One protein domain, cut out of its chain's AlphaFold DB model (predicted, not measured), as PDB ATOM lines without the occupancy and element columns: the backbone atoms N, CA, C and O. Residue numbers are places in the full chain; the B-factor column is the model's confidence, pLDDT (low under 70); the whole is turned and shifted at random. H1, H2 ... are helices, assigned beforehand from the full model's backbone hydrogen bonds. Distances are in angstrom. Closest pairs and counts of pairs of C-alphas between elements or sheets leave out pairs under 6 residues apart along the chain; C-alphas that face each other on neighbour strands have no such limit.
ATOM      1  N   ASP A  13      80.890  -2.011  32.536       88.56
ATOM      2  CA  ASP A  13      81.587  -2.051  31.242       88.56
ATOM      3  C   ASP A  13      80.933  -1.176  30.169       88.56
ATOM      4  O   ASP A  13      81.619  -0.546  29.370       88.56
ATOM      5  N   GLN A  14      79.597  -1.109  30.132       88.38
ATOM      6  CA  GLN A  14      78.902  -0.239  29.179       88.38
ATOM      7  C   GLN A  14      79.126   1.238  29.500       88.38
ATOM      8  O   GLN A  14      79.183   2.053  28.581       88.38
ATOM      9  N   LEU A  15      79.214   1.580  30.787       88.12
ATOM     10  CA  LEU A  15      79.536   2.930  31.229       88.12
ATOM     11  C   LEU A  15      80.989   3.278  30.891       88.12
ATOM     12  O   LEU A  15      81.224   4.282  30.226       88.12
ATOM     13  N   ARG A  16      81.939   2.404  31.237       88.06
ATOM     14  CA  ARG A  16      83.348   2.555  30.859       88.06
ATOM     15  C   ARG A  16      83.513   2.726  29.351       88.06
ATOM     16  O   ARG A  16      84.170   3.658  28.907       88.06
ATOM     17  N   HIS A  17      82.844   1.898  28.550       88.12
ATOM     18  CA  HIS A  17      82.931   2.005  27.098       88.12
ATOM     19  C   HIS A  17      82.393   3.336  26.554       88.12
ATOM     20  O   HIS A  17      82.912   3.858  25.568       88.12
ATOM     21  N   ASP A  18      81.349   3.895  27.167       86.81
ATOM     22  CA  ASP A  18      80.851   5.213  26.783       86.81
ATOM     23  C   ASP A  18      81.858   6.323  27.137       86.81
ATOM     24  O   ASP A  18      82.031   7.238  26.332       86.81
ATOM     25  N   ILE A  19      82.557   6.208  28.273       84.38
ATOM     26  CA  ILE A  19      83.628   7.129  28.690       84.38
ATOM     27  C   ILE A  19      84.814   7.061  27.719       84.38
ATOM     28  O   ILE A  19      85.203   8.086  27.168       84.38
ATOM     29  N   ASP A  20      85.326   5.863  27.423       86.06
ATOM     30  CA  ASP A  20      86.467   5.664  26.509       86.06
ATOM     31  C   ASP A  20      86.169   6.179  25.087       86.06
ATOM     32  O   ASP A  20      87.059   6.560  24.327       86.06
ATOM     33  N   ARG A  21      84.887   6.187  24.698       84.12
ATOM     34  CA  ARG A  21      84.411   6.730  23.418       84.12
ATOM     35  C   ARG A  21      84.154   8.238  23.455       84.12
ATOM     36  O   ARG A  21      83.655   8.763  22.462       84.12
ATOM     37  N   GLY A  22      84.443   8.919  24.564       83.00
ATOM     38  CA  GLY A  22      84.193  10.349  24.751       83.00
ATOM     39  C   GLY A  22      82.706  10.719  24.770       83.00
ATOM     40  O   GLY A  22      82.352  11.882  24.608       83.00
ATOM     41  N   ARG A  23      81.796   9.749  24.951       83.00
ATOM     42  CA  ARG A  23      80.338   9.988  24.912       83.00
ATOM     43  C   ARG A  23      79.801  10.667  26.172       83.00
ATOM     44  O   ARG A  23      78.613  10.974  26.220       83.00
ATOM     45  N   THR A  24      80.648  10.855  27.176       80.62
ATOM     46  CA  THR A  24      80.360  11.591  28.415       80.62
ATOM     47  C   THR A  24      80.788  13.062  28.322       80.62
ATOM     48  O   THR A  24      80.344  13.877  29.119       80.62
ATOM     49  N   GLY A  25      81.564  13.440  27.296       72.25
ATOM     50  CA  GLY A  25      81.909  14.833  26.978       72.25
ATOM     51  C   GLY A  25      82.991  15.465  27.861       72.25
ATOM     52  O   GLY A  25      83.540  16.498  27.493       72.25
ATOM     53  N   ASP A  26      83.336  14.842  28.983       74.81
ATOM     54  CA  ASP A  26      84.382  15.278  29.911       74.81
ATOM     55  C   ASP A  26      85.771  14.696  29.586       74.81
ATOM     56  O   ASP A  26      86.780  15.225  30.053       74.81
ATOM     57  N   LYS A  27      85.845  13.620  28.788       73.50
ATOM     58  CA  LYS A  27      87.098  12.903  28.487       73.50
ATOM     59  C   LYS A  27      87.380  12.787  26.991       73.50
ATOM     60  O   LYS A  27      86.473  12.648  26.172       73.50
ATOM     61  N   VAL A  28      88.671  12.804  26.650       80.75
ATOM     62  CA  VAL A  28      89.170  12.529  25.292       80.75
ATOM     63  C   VAL A  28      88.816  11.094  24.906       80.75
ATOM     64  O   VAL A  28      88.943  10.181  25.718       80.75
ATOM     65  N   SER A  29      88.396  10.885  23.657       83.81
ATOM     66  CA  SER A  29      88.019   9.566  23.142       83.81
ATOM     67  C   SER A  29      89.247   8.677  22.896       83.81
ATOM     68  O   SER A  29      89.695   8.516  21.756       83.81
ATOM     69  N   TRP A  30      89.810   8.118  23.962       83.38
ATOM     70  CA  TRP A  30      90.932   7.190  23.896       83.38
ATOM     71  C   TRP A  30      90.851   6.150  25.023       83.38
ATOM     72  O   TRP A  30      90.665   6.536  26.176       83.38
ATOM     73  N   PRO A  31      90.997   4.845  24.728       81.88
ATOM     74  CA  PRO A  31      91.024   3.818  25.763       81.88
ATOM     75  C   PRO A  31      92.339   3.885  26.552       81.88
ATOM     76  O   PRO A  31      93.419   3.836  25.963       81.88
ATOM     77  N   ASP A  32      92.254   3.953  27.880       81.81
ATOM     78  CA  ASP A  32      93.425   3.906  28.762       81.81
ATOM     79  C   ASP A  32      93.863   2.447  29.020       81.81
ATOM     80  O   ASP A  32      93.120   1.701  29.671       81.81
ATOM     81  N   PRO A  33      95.059   2.015  28.567       81.81
ATOM     82  CA  PRO A  33      95.561   0.657  28.790       81.81
ATOM     83  C   PRO A  33      95.826   0.320  30.262       81.81
ATOM     84  O   PRO A  33      95.837  -0.856  30.614       81.81
ATOM     85  N   ALA A  34      96.068   1.326  31.108       83.94
ATOM     86  CA  ALA A  34      96.392   1.145  32.522       83.94
ATOM     87  C   ALA A  34      95.146   1.157  33.429       83.94
ATOM     88  O   ALA A  34      95.267   0.991  34.644       83.94
ATOM     89  N   SER A  35      93.948   1.336  32.865       86.19
ATOM     90  CA  SER A  35      92.722   1.479  33.653       86.19
ATOM     91  C   SER A  35      92.138   0.136  34.114       86.19
ATOM     92  O   SER A  35      91.874  -0.772  33.317       86.19
ATOM     93  N   VAL A  36      91.853   0.038  35.413       87.75
ATOM     94  CA  VAL A  36      91.183  -1.108  36.053       87.75
ATOM     95  C   VAL A  36      89.665  -1.109  35.800       87.75
ATOM     96  O   VAL A  36      89.112  -0.073  35.410       87.75
ATOM     97  N   PRO A  37      88.964  -2.253  35.952       87.56
ATOM     98  CA  PRO A  37      87.507  -2.298  35.847       87.56
ATOM     99  C   PRO A  37      86.827  -1.250  36.736       87.56
ATOM    100  O   PRO A  37      87.264  -0.958  37.845       87.56
ATOM    101  N   LEU A  38      85.736  -0.668  36.239       86.38
ATOM    102  CA  LEU A  38      84.973   0.300  37.020       86.38
ATOM    103  C   LEU A  38      84.297  -0.427  38.192       86.38
ATOM    104  O   LEU A  38      83.582  -1.404  37.962       86.38
ATOM    105  N   GLY A  39      84.508   0.051  39.420       86.69
ATOM    106  CA  GLY A  39      84.021  -0.611  40.634       86.69
ATOM    107  C   GLY A  39      85.109  -1.259  41.499       86.69
ATOM    108  O   GLY A  39      84.787  -1.770  42.567       86.69
ATOM    109  N   THR A  40      86.374  -1.285  41.052       88.38
ATOM    110  CA  THR A  40      87.472  -1.917  41.809       88.38
ATOM    111  C   THR A  40      87.697  -1.261  43.172       88.38
ATOM    112  O   THR A  40      87.947  -1.971  44.144       88.38
ATOM    113  N   ASP A  41      87.561   0.060  43.273       85.81
ATOM    114  CA  ASP A  41      87.717   0.771  44.546       85.81
ATOM    115  C   ASP A  41      86.554   0.458  45.493       85.81
ATOM    116  O   ASP A  41      86.760   0.220  46.679       85.81
ATOM    117  N   GLU A  42      85.333   0.388  44.968       89.94
ATOM    118  CA  GLU A  42      84.141   0.000  45.716       89.94
ATOM    119  C   GLU A  42      84.198  -1.457  46.188       89.94
ATOM    120  O   GLU A  42      83.773  -1.766  47.300       89.94
ATOM    121  N   GLU A  43      84.756  -2.356  45.376       88.44
ATOM    122  CA  GLU A  43      85.050  -3.732  45.776       88.44
ATOM    123  C   GLU A  43      86.116  -3.767  46.881       88.44
ATOM    124  O   GLU A  43      85.916  -4.428  47.902       88.44
ATOM    125  N   ALA A  44      87.202  -3.001  46.735       90.56
ATOM    126  CA  ALA A  44      88.266  -2.902  47.733       90.56
ATOM    127  C   ALA A  44      87.787  -2.269  49.054       90.56
ATOM    128  O   ALA A  44      88.253  -2.647  50.129       90.56
ATOM    129  N   ALA A  45      86.828  -1.345  48.988       88.88
ATOM    130  CA  ALA A  45      86.178  -0.729  50.141       88.88
ATOM    131  C   ALA A  45      85.109  -1.631  50.790       88.88
ATOM    132  O   ALA A  45      84.570  -1.282  51.842       88.88
ATOM    133  N   GLY A  46      84.790  -2.785  50.192       90.44
ATOM    134  CA  GLY A  46      83.743  -3.688  50.673       90.44
ATOM    135  C   GLY A  46      82.318  -3.169  50.446       90.44
ATOM    136  O   GLY A  46      81.382  -3.636  51.096       90.44
ATOM    137  N   THR A  47      82.132  -2.214  49.533       88.88
ATOM    138  CA  THR A  47      80.855  -1.556  49.221       88.88
ATOM    139  C   THR A  47      80.495  -1.714  47.737       88.88
ATOM    140  O   THR A  47      80.467  -0.720  47.011       88.88
ATOM    141  N   PRO A  48      80.221  -2.937  47.246       80.88
ATOM    142  CA  PRO A  48      79.999  -3.183  45.823       80.88
ATOM    143  C   PRO A  48      78.804  -2.389  45.273       80.88
ATOM    144  O   PRO A  48      77.743  -2.328  45.899       80.88
ATOM    145  N   LEU A  49      78.963  -1.815  44.074       79.12
ATOM    146  CA  LEU A  49      77.916  -1.017  43.429       79.12
ATOM    147  C   LEU A  49      76.675  -1.853  43.098       79.12
ATOM    148  O   LEU A  49      76.766  -2.926  42.493       79.12
ATOM    149  N   ALA A  50      75.489  -1.312  43.389       81.12
ATOM    150  CA  ALA A  50      74.253  -1.922  42.932       81.12
ATOM    151  C   ALA A  50      74.043  -1.652  41.424       81.12
ATOM    152  O   ALA A  50      74.330  -0.559  40.928       81.12
ATOM    153  N   PRO A  51      73.447  -2.587  40.661       73.69
ATOM    154  CA  PRO A  51      73.181  -2.387  39.231       73.69
ATOM    155  C   PRO A  51      72.318  -1.150  38.906       73.69
ATOM    156  O   PRO A  51      72.397  -0.603  37.804       73.69
ATOM    157  N   GLY A  52      71.472  -0.715  39.847       77.50
ATOM    158  CA  GLY A  52      70.666   0.503  39.716       77.50
ATOM    159  C   GLY A  52      71.505   1.784  39.727       77.50
ATOM    160  O   GLY A  52      71.189   2.719  38.984       77.50
ATOM    161  N   ASP A  53      72.604   1.786  40.480       84.19
ATOM    162  CA  ASP A  53      73.506   2.930  40.633       84.19
ATOM    163  C   ASP A  53      74.320   3.144  39.362       84.19
ATOM    164  O   ASP A  53      74.416   4.262  38.863       84.19
ATOM    165  N   VAL A  54      74.779   2.056  38.737       84.75
ATOM    166  CA  VAL A  54      75.455   2.102  37.432       84.75
ATOM    167  C   VAL A  54      74.544   2.706  36.359       84.75
ATOM    168  O   VAL A  54      74.977   3.502  35.525       84.75
ATOM    169  N   ALA A  55      73.253   2.361  36.382       85.25
ATOM    170  CA  ALA A  55      72.277   2.930  35.458       85.25
ATOM    171  C   ALA A  55      71.996   4.407  35.721       85.25
ATOM    172  O   ALA A  55      71.803   5.170  34.770       85.25
ATOM    173  N   ALA A  56      71.963   4.819  36.987       85.94
ATOM    174  CA  ALA A  56      71.828   6.219  37.358       85.94
ATOM    175  C   ALA A  56      73.058   7.031  36.930       85.94
ATOM    176  O   ALA A  56      72.892   8.034  36.233       85.94
ATOM    177  N   ALA A  57      74.262   6.545  37.238       86.00
ATOM    178  CA  ALA A  57      75.531   7.149  36.850       86.00
ATOM    179  C   ALA A  57      75.622   7.307  35.330       86.00
ATOM    180  O   ALA A  57      75.766   8.417  34.829       86.00
ATOM    181  N   ARG A  58      75.374   6.240  34.562       86.31
ATOM    182  CA  ARG A  58      75.401   6.307  33.093       86.31
ATOM    183  C   ARG A  58      74.432   7.335  32.508       86.31
ATOM    184  O   ARG A  58      74.738   7.948  31.487       86.31
ATOM    185  N   ARG A  59      73.256   7.526  33.115       84.75
ATOM    186  CA  ARG A  59      72.309   8.574  32.694       84.75
ATOM    187  C   ARG A  59      72.801   9.977  33.050       84.75
ATOM    188  O   ARG A  59      72.556  10.891  32.270       84.75
ATOM    189  N   ALA A  60      73.441  10.147  34.205       84.62
ATOM    190  CA  ALA A  60      73.994  11.424  34.645       84.62
ATOM    191  C   ALA A  60      75.178  11.852  33.767       84.62
ATOM    192  O   ALA A  60      75.155  12.951  33.220       84.62
ATOM    193  N   GLU A  61      76.122  10.946  33.520       81.19
ATOM    194  CA  GLU A  61      77.291  11.174  32.658       81.19
ATOM    195  C   GLU A  61      76.888  11.559  31.228       81.19
ATOM    196  O   GLU A  61      77.431  12.474  30.623       81.19
ATOM    197  N   ARG A  62      75.840  10.922  30.691       79.44
ATOM    198  CA  ARG A  62      75.280  11.275  29.374       79.44
ATOM    199  C   ARG A  62      74.464  12.572  29.365       79.44
ATOM    200  O   ARG A  62      74.137  13.058  28.288       79.44
ATOM    201  N   ARG A  63      74.056  13.100  30.522       73.56
ATOM    202  CA  ARG A  63      73.363  14.397  30.641       73.56
ATOM    203  C   ARG A  63      74.340  15.553  30.824       73.56
ATOM    204  O   ARG A  63      74.009  16.657  30.414       73.56
ATOM    205  N   GLY A  64      75.518  15.289  31.388       63.06
ATOM    206  CA  GLY A  64      76.614  16.245  31.560       63.06
ATOM    207  C   GLY A  64      77.327  16.646  30.268       63.06
ATOM    208  O   GLY A  64      78.379  17.269  30.346       63.06
ATOM    209  N   LEU A  65      76.764  16.321  29.096       61.91
ATOM    210  CA  LEU A  65      77.260  16.758  27.797       61.91
ATOM    211  C   LEU A  65      77.386  18.285  27.795       61.91
ATOM    212  O   LEU A  65      76.414  19.004  27.556       61.91
ATOM    213  N   HIS A  66      78.597  18.793  28.007       56.97
ATOM    214  CA  HIS A  66      78.935  20.072  27.421       56.97
ATOM    215  C   HIS A  66      78.737  19.910  25.909       56.97
ATOM    216  O   HIS A  66      79.173  18.895  25.350       56.97
ATOM    217  N   PRO A  67      78.023  20.837  25.241       57.19
ATOM    218  CA  PRO A  67      77.939  20.801  23.790       57.19
ATOM    219  C   PRO A  67      79.371  20.687  23.262       57.19
ATOM    220  O   PRO A  67      80.239  21.379  23.807       57.19
ATOM    221  N   PRO A  68      79.634  19.788  22.291       56.00
ATOM    222  CA  PRO A  68      80.976  19.591  21.767       56.00
ATOM    223  C   PRO A  68      81.541  20.969  21.461       56.00
ATOM    224  O   PRO A  68      80.946  21.722  20.685       56.00
TER     225      PRO A  68
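Overview. This is residues 13 to 68 of the 99 residues of an uncharacterized protein of Alphaproteobacteria bacterium (UniProt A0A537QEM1). Two helices, H1 and H3, run side by side the same way, while residues 21 to 39, a long stretch with no named element, swing out beyond H1 and come back to H2. H2 is a short helix at one end of the model, where residues 41 to 46, of which 41 to 44 belong to H2, stick out. The 56 printed residues have three named helices in the order H1, H2, H3 and no named strand; the class is all helix, with under half of the residues, 24, in named elements. The whole is only just compact, close to loose, with a radius of gyration of the C-alphas of 12.1 A and spans of 37 by 26 by 15 A.

Along the chain. Find C-alpha 13 at (81.587, -2.051, 31.242); from there H1, residues 13 to 20, runs 10.3 A to C-alpha 20. Go on to Thr 40, where the short H2, residues 40 to 44, begins at (87.472, -1.917, 41.809). Then look for H3, residues 51 to 61, the longest helix, which runs 15.6 A to C-alpha 61 at (77.291, 11.174, 32.658).

Arrangement. Look first at Leu 15 and Arg 58, the closest C-alphas of H1 and H3, 5.7 A apart. These helices are close but not clearly touching, at a shallow tilt of 19 degrees. H1 and H2 are apart, and so are H2 and H3. In H1, H2 and H3 every O i to N i+4 pair is within hydrogen-bond range.

Size, cuts and confidence. The two C-alphas farthest apart are those of Gly 46 and Pro 68, at 37.2 A. The printed part has no cut. The link from H1 to H2 is long, with 19 residues, and that from H2 to H3 is short, with 6. Read the B-factor column: the mean pLDDT of the printed part is 81.7, and residues 64 to 68 are under 70.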